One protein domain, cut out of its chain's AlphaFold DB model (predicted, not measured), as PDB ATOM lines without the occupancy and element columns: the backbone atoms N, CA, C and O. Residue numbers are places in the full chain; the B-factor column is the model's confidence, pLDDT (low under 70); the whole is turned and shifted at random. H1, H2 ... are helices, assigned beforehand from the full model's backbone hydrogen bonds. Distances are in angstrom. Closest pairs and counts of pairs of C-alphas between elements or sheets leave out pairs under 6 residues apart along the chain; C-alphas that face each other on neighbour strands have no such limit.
ATOM      1  N   ARG A   2     232.608 241.397 210.888       92.81
ATOM      2  CA  ARG A   2     231.679 241.062 212.006       92.81
ATOM      3  C   ARG A   2     230.198 241.394 211.749       92.81
ATOM      4  O   ARG A   2     229.352 240.549 211.983       92.81
ATOM      5  N   ARG A   3     229.907 242.583 211.207       94.00
ATOM      6  CA  ARG A   3     228.536 243.001 210.855       94.00
ATOM      7  C   ARG A   3     227.892 242.133 209.769       94.00
ATOM      8  O   ARG A   3     226.766 241.703 209.946       94.00
ATOM      9  N   ALA A   4     228.620 241.827 208.693       94.81
ATOM     10  CA  ALA A   4     228.114 240.964 207.624       94.81
ATOM     11  C   ALA A   4     227.835 239.536 208.119       94.81
ATOM     12  O   ALA A   4     226.824 238.954 207.758       94.81
ATOM     13  N   LYS A   5     228.689 239.001 209.005       94.69
ATOM     14  CA  LYS A   5     228.488 237.679 209.625       94.69
ATOM     15  C   LYS A   5     227.259 237.604 210.538       94.69
ATOM     16  O   LYS A   5     226.758 236.514 210.761       94.69
ATOM     17  N   ALA A   6     226.818 238.733 211.088       97.00
ATOM     18  CA  ALA A   6     225.660 238.810 211.977       97.00
ATOM     19  C   ALA A   6     224.344 239.105 211.234       97.00
ATOM     20  O   ALA A   6     223.311 239.241 211.880       97.00
ATOM     21  N   SER A   7     224.376 239.265 209.905       95.50
ATOM     22  CA  SER A   7     223.186 239.603 209.126       95.50
ATOM     23  C   SER A   7     222.336 238.367 208.837       95.50
ATOM     24  O   SER A   7     222.852 237.314 208.476       95.50
ATOM     25  N   ASP A   8     221.025 238.532 208.949       97.00
ATOM     26  CA  ASP A   8     219.979 237.571 208.588       97.00
ATOM     27  C   ASP A   8     219.652 237.555 207.082       97.00
ATOM     28  O   ASP A   8     218.838 236.755 206.621       97.00
ATOM     29  N   ARG A   9     220.296 238.425 206.298       96.75
ATOM     30  CA  ARG A   9     220.092 238.588 204.857       96.75
ATOM     31  C   ARG A   9     221.407 238.504 204.094       96.75
ATOM     32  O   ARG A   9     222.482 238.819 204.611       96.75
ATOM     33  N   THR A  10     221.313 238.150 202.814       95.94
ATOM     34  CA  THR A  10     222.460 238.168 201.901       95.94
ATOM     35  C   THR A  10     223.119 239.544 201.915       95.94
ATOM     36  O   THR A  10     222.478 240.568 201.666       95.94
ATOM     37  N   THR A  11     224.415 239.550 202.219       96.44
ATOM     38  CA  THR A  11     225.222 240.759 202.366       96.44
ATOM     39  C   THR A  11     226.430 240.670 201.444       96.44
ATOM     40  O   THR A  11     227.224 239.738 201.550       96.44
ATOM     41  N   VAL A  12     226.590 241.660 200.566       95.44
ATOM     42  CA  VAL A  12     227.793 241.840 199.745       95.44
ATOM     43  C   VAL A  12     228.680 242.881 200.415       95.44
ATOM     44  O   VAL A  12     228.200 243.925 200.853       95.44
ATOM     45  N   ILE A  13     229.978 242.602 200.496       93.75
ATOM     46  CA  ILE A  13     230.975 243.580 200.931       93.75
ATOM     47  C   ILE A  13     231.726 244.035 199.690       93.75
ATOM     48  O   ILE A  13     232.529 243.284 199.143       93.75
ATOM     49  N   HIS A  14     231.450 245.258 199.253       92.00
ATOM     50  CA  HIS A  14     232.215 245.908 198.201       92.00
ATOM     51  C   HIS A  14     233.476 246.528 198.811       92.00
ATOM     52  O   HIS A  14     233.395 247.240 199.814       92.00
ATOM     53  N   VAL A  15     234.633 246.223 198.230       87.56
ATOM     54  CA  VAL A  15     235.921 246.797 198.619       87.56
ATOM     55  C   VAL A  15     236.499 247.474 197.390       87.56
ATOM     56  O   VAL A  15     236.753 246.813 196.387       87.56
ATOM     57  N   GLU A  16     236.707 248.782 197.475       83.94
ATOM     58  CA  GLU A  16     237.385 249.541 196.429       83.94
ATOM     59  C   GLU A  16     238.896 249.401 196.617       83.94
ATOM     60  O   GLU A  16     239.457 249.832 197.626       83.94
ATOM     61  N   SER A  17     239.558 248.765 195.653       80.81
ATOM     62  CA  SER A  17     241.016 248.688 195.585       80.81
ATOM     63  C   SER A  17     241.529 249.617 194.492       80.81
ATOM     64  O   SER A  17     241.018 249.602 193.372       80.81
ATOM     65  N   GLY A  18     242.564 250.400 194.797       84.12
ATOM     66  CA  GLY A  18     243.226 251.228 193.792       84.12
ATOM     67  C   GLY A  18     243.876 250.348 192.715       84.12
ATOM     68  O   GLY A  18     244.695 249.503 193.068       84.12
ATOM     69  N   PRO A  19     243.584 250.543 191.416       75.25
ATOM     70  CA  PRO A  19     244.093 249.677 190.344       75.25
ATOM     71  C   PRO A  19     245.606 249.812 190.114       75.25
ATOM     72  O   PRO A  19     246.206 248.994 189.426       75.25
ATOM     73  N   LEU A  20     246.218 250.856 190.678       84.50
ATOM     74  CA  LEU A  20     247.655 251.124 190.604       84.50
ATOM     75  C   LEU A  20     248.412 250.658 191.855       84.50
ATOM     76  O   LEU A  20     249.634 250.767 191.911       84.50
ATOM     77  N   VAL A  21     247.695 250.173 192.870       79.69
ATOM     78  CA  VAL A  21     248.304 249.631 194.082       79.69
ATOM     79  C   VAL A  21     248.524 248.149 193.841       79.69
ATOM     80  O   VAL A  21     247.577 247.364 193.860       79.69
ATOM     81  N   TYR A  22     249.778 247.775 193.592       68.19
ATOM     82  CA  TYR A  22     250.147 246.366 193.571       68.19
ATOM     83  C   TYR A  22     249.818 245.749 194.931       68.19
ATOM     84  O   TYR A  22     250.145 246.306 195.983       68.19
ATOM     85  N   GLY A  23     249.133 244.606 194.896       67.38
ATOM     86  CA  GLY A  23     248.993 243.774 196.079       67.38
ATOM     87  C   GLY A  23     250.368 243.302 196.562       67.38
ATOM     88  O   GLY A  23     251.333 243.353 195.795       67.38
ATOM     89  N   PRO A  24     250.476 242.835 197.817       69.06
ATOM     90  CA  PRO A  24     251.658 242.085 198.236       69.06
ATOM     91  C   PRO A  24     251.911 240.938 197.251       69.06
ATOM     92  O   PRO A  24     250.950 240.455 196.649       69.06
ATOM     93  N   ASP A  25     253.169 240.507 197.097       69.25
ATOM     94  CA  ASP A  25     253.506 239.361 196.246       69.25
ATOM     95  C   ASP A  25     252.575 238.194 196.587       69.25
ATOM     96  O   ASP A  25     252.585 237.651 197.695       69.25
ATOM     97  N   VAL A  26     251.683 237.880 195.649       57.97
ATOM     98  CA  VAL A  26     250.711 236.814 195.830       57.97
ATOM     99  C   VAL A  26     251.373 235.525 195.384       57.97
ATOM    100  O   VAL A  26     251.503 235.251 194.194       57.97
ATOM    101  N   GLU A  27     251.745 234.686 196.346       62.72
ATOM    102  CA  GLU A  27     251.788 233.247 196.101       62.72
ATOM    103  C   GLU A  27     250.338 232.804 195.874       62.72
ATOM    104  O   GLU A  27     249.605 232.451 196.801       62.72
ATOM    105  N   GLY A  28     249.866 232.970 194.635       63.38
ATOM    106  CA  GLY A  28     248.528 232.570 194.233       63.38
ATOM    107  C   GLY A  28     248.296 231.115 194.627       63.38
ATOM    108  O   GLY A  28     249.097 230.241 194.314       63.38
ATOM    109  N   TRP A  29     247.194 230.844 195.326       67.75
ATOM    110  CA  TRP A  29     246.867 229.491 195.793       67.75
ATOM    111  C   TRP A  29     246.500 228.526 194.649       67.75
ATOM    112  O   TRP A  29     246.332 227.330 194.879       67.75
ATOM    113  N   TRP A  30     246.356 229.043 193.426       71.38
ATOM    114  CA  TRP A  30     246.099 228.291 192.206       71.38
ATOM    115  C   TRP A  30     247.163 228.625 191.156       71.38
ATOM    116  O   TRP A  30     247.610 229.767 191.047       71.38
ATOM    117  N   ASP A  31     247.569 227.610 190.394       82.81
ATOM    118  CA  ASP A  31     248.553 227.742 189.319       82.81
ATOM    119  C   ASP A  31     247.940 228.466 188.110       82.81
ATOM    120  O   ASP A  31     246.834 228.128 187.679       82.81
ATOM    121  N   VAL A  32     248.662 229.436 187.540       86.31
ATOM    122  CA  VAL A  32     248.248 230.172 186.336       86.31
ATOM    123  C   VAL A  32     249.101 229.690 185.158       86.31
ATOM    124  O   VAL A  32     250.287 230.017 185.097       86.31
ATOM    125  N   PRO A  33     248.541 228.925 184.201       87.88
ATOM    126  CA  PRO A  33     249.324 228.402 183.090       87.88
ATOM    127  C   PRO A  33     249.885 229.506 182.193       87.88
ATOM    128  O   PRO A  33     249.182 230.449 181.828       87.88
ATOM    129  N   VAL A  34     251.133 229.336 181.754       91.94
ATOM    130  CA  VAL A  34     251.703 230.181 180.698       91.94
ATOM    131  C   VAL A  34     251.107 229.776 179.348       91.94
ATOM    132  O   VAL A  34     251.029 228.585 179.038       91.94
ATOM    133  N   ALA A  35     250.718 230.763 178.536       91.56
ATOM    134  CA  ALA A  35     250.146 230.551 177.206       91.56
ATOM    135  C   ALA A  35     251.021 229.631 176.334       91.56
ATOM    136  O   ALA A  35     252.227 229.834 176.227       91.56
ATOM    137  N   GLY A  36     250.400 228.632 175.693       88.00
ATOM    138  CA  GLY A  36     251.105 227.638 174.870       88.00
ATOM    139  C   GLY A  36     251.451 228.092 173.450       88.00
ATOM    140  O   GLY A  36     252.274 227.463 172.794       88.00
ATOM    141  N   VAL A  37     250.849 229.182 172.969       93.06
ATOM    142  CA  VAL A  37     251.148 229.781 171.661       93.06
ATOM    143  C   VAL A  37     251.333 231.279 171.851       93.06
ATOM    144  O   VAL A  37     250.483 231.945 172.439       93.06
ATOM    145  N   SER A  38     252.461 231.797 171.375       94.62
ATOM    146  CA  SER A  38     252.794 233.220 171.380       94.62
ATOM    147  C   SER A  38     253.878 233.483 170.343       94.62
ATOM    148  O   SER A  38     254.768 232.653 170.161       94.62
ATOM    149  N   GLU A  39     253.831 234.640 169.691       96.25
ATOM    150  CA  GLU A  39     254.916 235.110 168.821       96.25
ATOM    151  C   GLU A  39     256.076 235.720 169.626       96.25
ATOM    152  O   GLU A  39     257.185 235.860 169.119       96.25
ATOM    153  N   LEU A  40     255.849 236.057 170.902       97.75
ATOM    154  CA  LEU A  40     256.866 236.644 171.769       97.75
ATOM    155  C   LEU A  40     257.820 235.570 172.300       97.75
ATOM    156  O   LEU A  40     257.410 234.665 173.035       97.75
ATOM    157  N   THR A  41     259.115 235.733 172.028       96.25
ATOM    158  CA  THR A  41     260.179 234.831 172.502       96.25
ATOM    159  C   THR A  41     260.173 234.665 174.024       96.25
ATOM    160  O   THR A  41     260.376 233.563 174.531       96.25
ATOM    161  N   SER A  42     259.899 235.738 174.774       96.25
ATOM    162  CA  SER A  42     259.834 235.695 176.241       96.25
ATOM    163  C   SER A  42     258.713 234.786 176.746       96.25
ATOM    164  O   SER A  42     258.915 234.024 177.688       96.25
ATOM    165  N   THR A  43     257.548 234.809 176.094       95.56
ATOM    166  CA  THR A  43     256.428 233.927 176.440       95.56
ATOM    167  C   THR A  43     256.738 232.474 176.093       95.56
ATOM    168  O   THR A  43     256.427 231.589 176.882       95.56
ATOM    169  N   GLN A  44     257.390 232.216 174.957       96.94
ATOM    170  CA  GLN A  44     257.797 230.861 174.566       96.94
ATOM    171  C   GLN A  44     258.795 230.255 175.569       96.94
ATOM    172  O   GLN A  44     258.647 229.102 175.987       96.94
ATOM    173  N   ALA A  45     259.776 231.049 176.014       96.69
ATOM    174  CA  ALA A  45     260.724 230.648 177.051       96.69
ATOM    175  C   ALA A  45     260.016 230.376 178.390       96.69
ATOM    176  O   ALA A  45     260.206 229.312 178.982       96.69
ATOM    177  N   ALA A  46     259.133 231.284 178.821       96.00
ATOM    178  CA  ALA A  46     258.347 231.115 180.041       96.00
ATOM    179  C   ALA A  46     257.435 229.876 179.988       96.00
ATOM    180  O   ALA A  46     257.277 229.189 180.997       96.00
ATOM    181  N   HIS A  47     256.860 229.551 178.824       96.25
ATOM    182  CA  HIS A  47     256.039 228.352 178.649       96.25
ATOM    183  C   HIS A  47     256.872 227.076 178.780       96.25
ATOM    184  O   HIS A  47     256.462 226.136 179.458       96.25
ATOM    185  N   THR A  48     258.069 227.063 178.192       96.25
ATOM    186  CA  THR A  48     258.994 225.925 178.284       96.25
ATOM    187  C   THR A  48     259.372 225.650 179.739       96.25
ATOM    188  O   THR A  48     259.278 224.517 180.210       96.25
ATOM    189  N   GLU A  49     259.724 226.701 180.479       95.88
ATOM    190  CA  GLU A  49     260.057 226.602 181.899       95.88
ATOM    191  C   GLU A  49     258.843 226.183 182.746       95.88
ATOM    192  O   GLU A  49     258.953 225.341 183.638       95.88
ATOM    193  N   TYR A  50     257.657 226.722 182.444       94.38
ATOM    194  CA  TYR A  50     256.405 226.330 183.088       94.38
ATOM    195  C   TYR A  50     256.131 224.829 182.944       94.38
ATOM    196  O   TYR A  50     255.882 224.156 183.945       94.38
ATOM    197  N   VAL A  51     256.236 224.284 181.726       95.38
ATOM    198  CA  VAL A  51     256.013 222.855 181.456       95.38
ATOM    199  C   VAL A  51     257.012 221.984 182.220       95.38
ATOM    200  O   VAL A  51     256.610 220.983 182.808       95.38
ATOM    201  N   GLN A  52     258.286 222.385 182.277       95.94
ATOM    202  CA  GLN A  52     259.311 221.679 183.053       95.94
ATOM    203  C   GLN A  52     259.010 221.695 184.556       95.94
ATOM    204  O   GLN A  52     259.064 220.659 185.207       95.94
ATOM    205  N   ARG A  53     258.638 222.846 185.129       92.81
ATOM    206  CA  ARG A  53     258.284 222.926 186.558       92.81
ATOM    207  C   ARG A  53     257.038 222.116 186.894       92.81
ATOM    208  O   ARG A  53     256.962 221.527 187.971       92.81
ATOM    209  N   LYS A  54     256.076 222.038 185.969       91.88
ATOM    210  CA  LYS A  54     254.838 221.277 186.161       91.88
ATOM    211  C   LYS A  54     255.099 219.792 186.421       91.88
ATOM    212  O   LYS A  54     254.360 219.183 187.186       91.88
ATOM    213  N   THR A  55     256.165 219.207 185.867       93.38
ATOM    214  CA  THR A  55     256.484 217.788 186.105       93.38
ATOM    215  C   THR A  55     256.907 217.496 187.544       93.38
ATOM    216  O   THR A  55     256.837 216.349 187.971       93.38
ATOM    217  N   ALA A  56     257.347 218.510 188.296       92.12
ATOM    218  CA  ALA A  56     257.673 218.379 189.715       92.12
ATOM    219  C   ALA A  56     256.445 218.526 190.634       92.12
ATOM    220  O   ALA A  56     256.548 218.277 191.837       92.12
ATOM    221  N   GLN A  57     255.283 218.929 190.102       88.75
ATOM    222  CA  GLN A  57     254.064 219.047 190.897       88.75
ATOM    223  C   GLN A  57     253.601 217.660 191.357       88.75
ATOM    224  O   GLN A  57     253.532 216.704 190.582       88.75
TER     225      GLN A  57
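AT A GLANCE: This is residues 2 to 57 of the 62 residues of an uncharacterized protein of Clavibacter michiganensis subsp. insidiosus (UniProt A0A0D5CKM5). This is a long, open chain with little regular structure: a single turn of helix, H1, at one end, a winding strand-free link, and a longer helix, H2, at the other end. Residues 5 to 10 and 14 to 30 stand free, while the last part of the link, residues 31 to 40, folds back beside H2. The printed part has 56 residues with two named helices, H1 then H2, and no named strand; its class is all helix, though the helices hold only 18 residues. It is extended, with a radius of gyration of the C-alphas of 19.1 A, and elongated, spanning 52 by 29 by 20 A.

HOW THE PARTS SIT: H1, residues 2 to 5, and H2, residues 41 to 54, are apart, with a long link of 35 residues between them. In H2 every O i to N i+4 pair is within hydrogen-bond range; H1 is too short for such a pair, but its one O i to N i+3 pair is within range.

IN THESE COORDINATES: H1 begins at C-alpha 2, at (231.679, 241.062, 212.006). H2 measures 20.0 A from C-alpha 41, at (260.179, 234.831, 172.502), to C-alpha 54, at (254.838, 221.277, 186.161).

THE WHOLE: The C-alphas farthest apart, those of Asp 8 and Thr 41, are 54.1 A apart. The printed part has no cut. Residues 22 to 29 have pLDDT under 70.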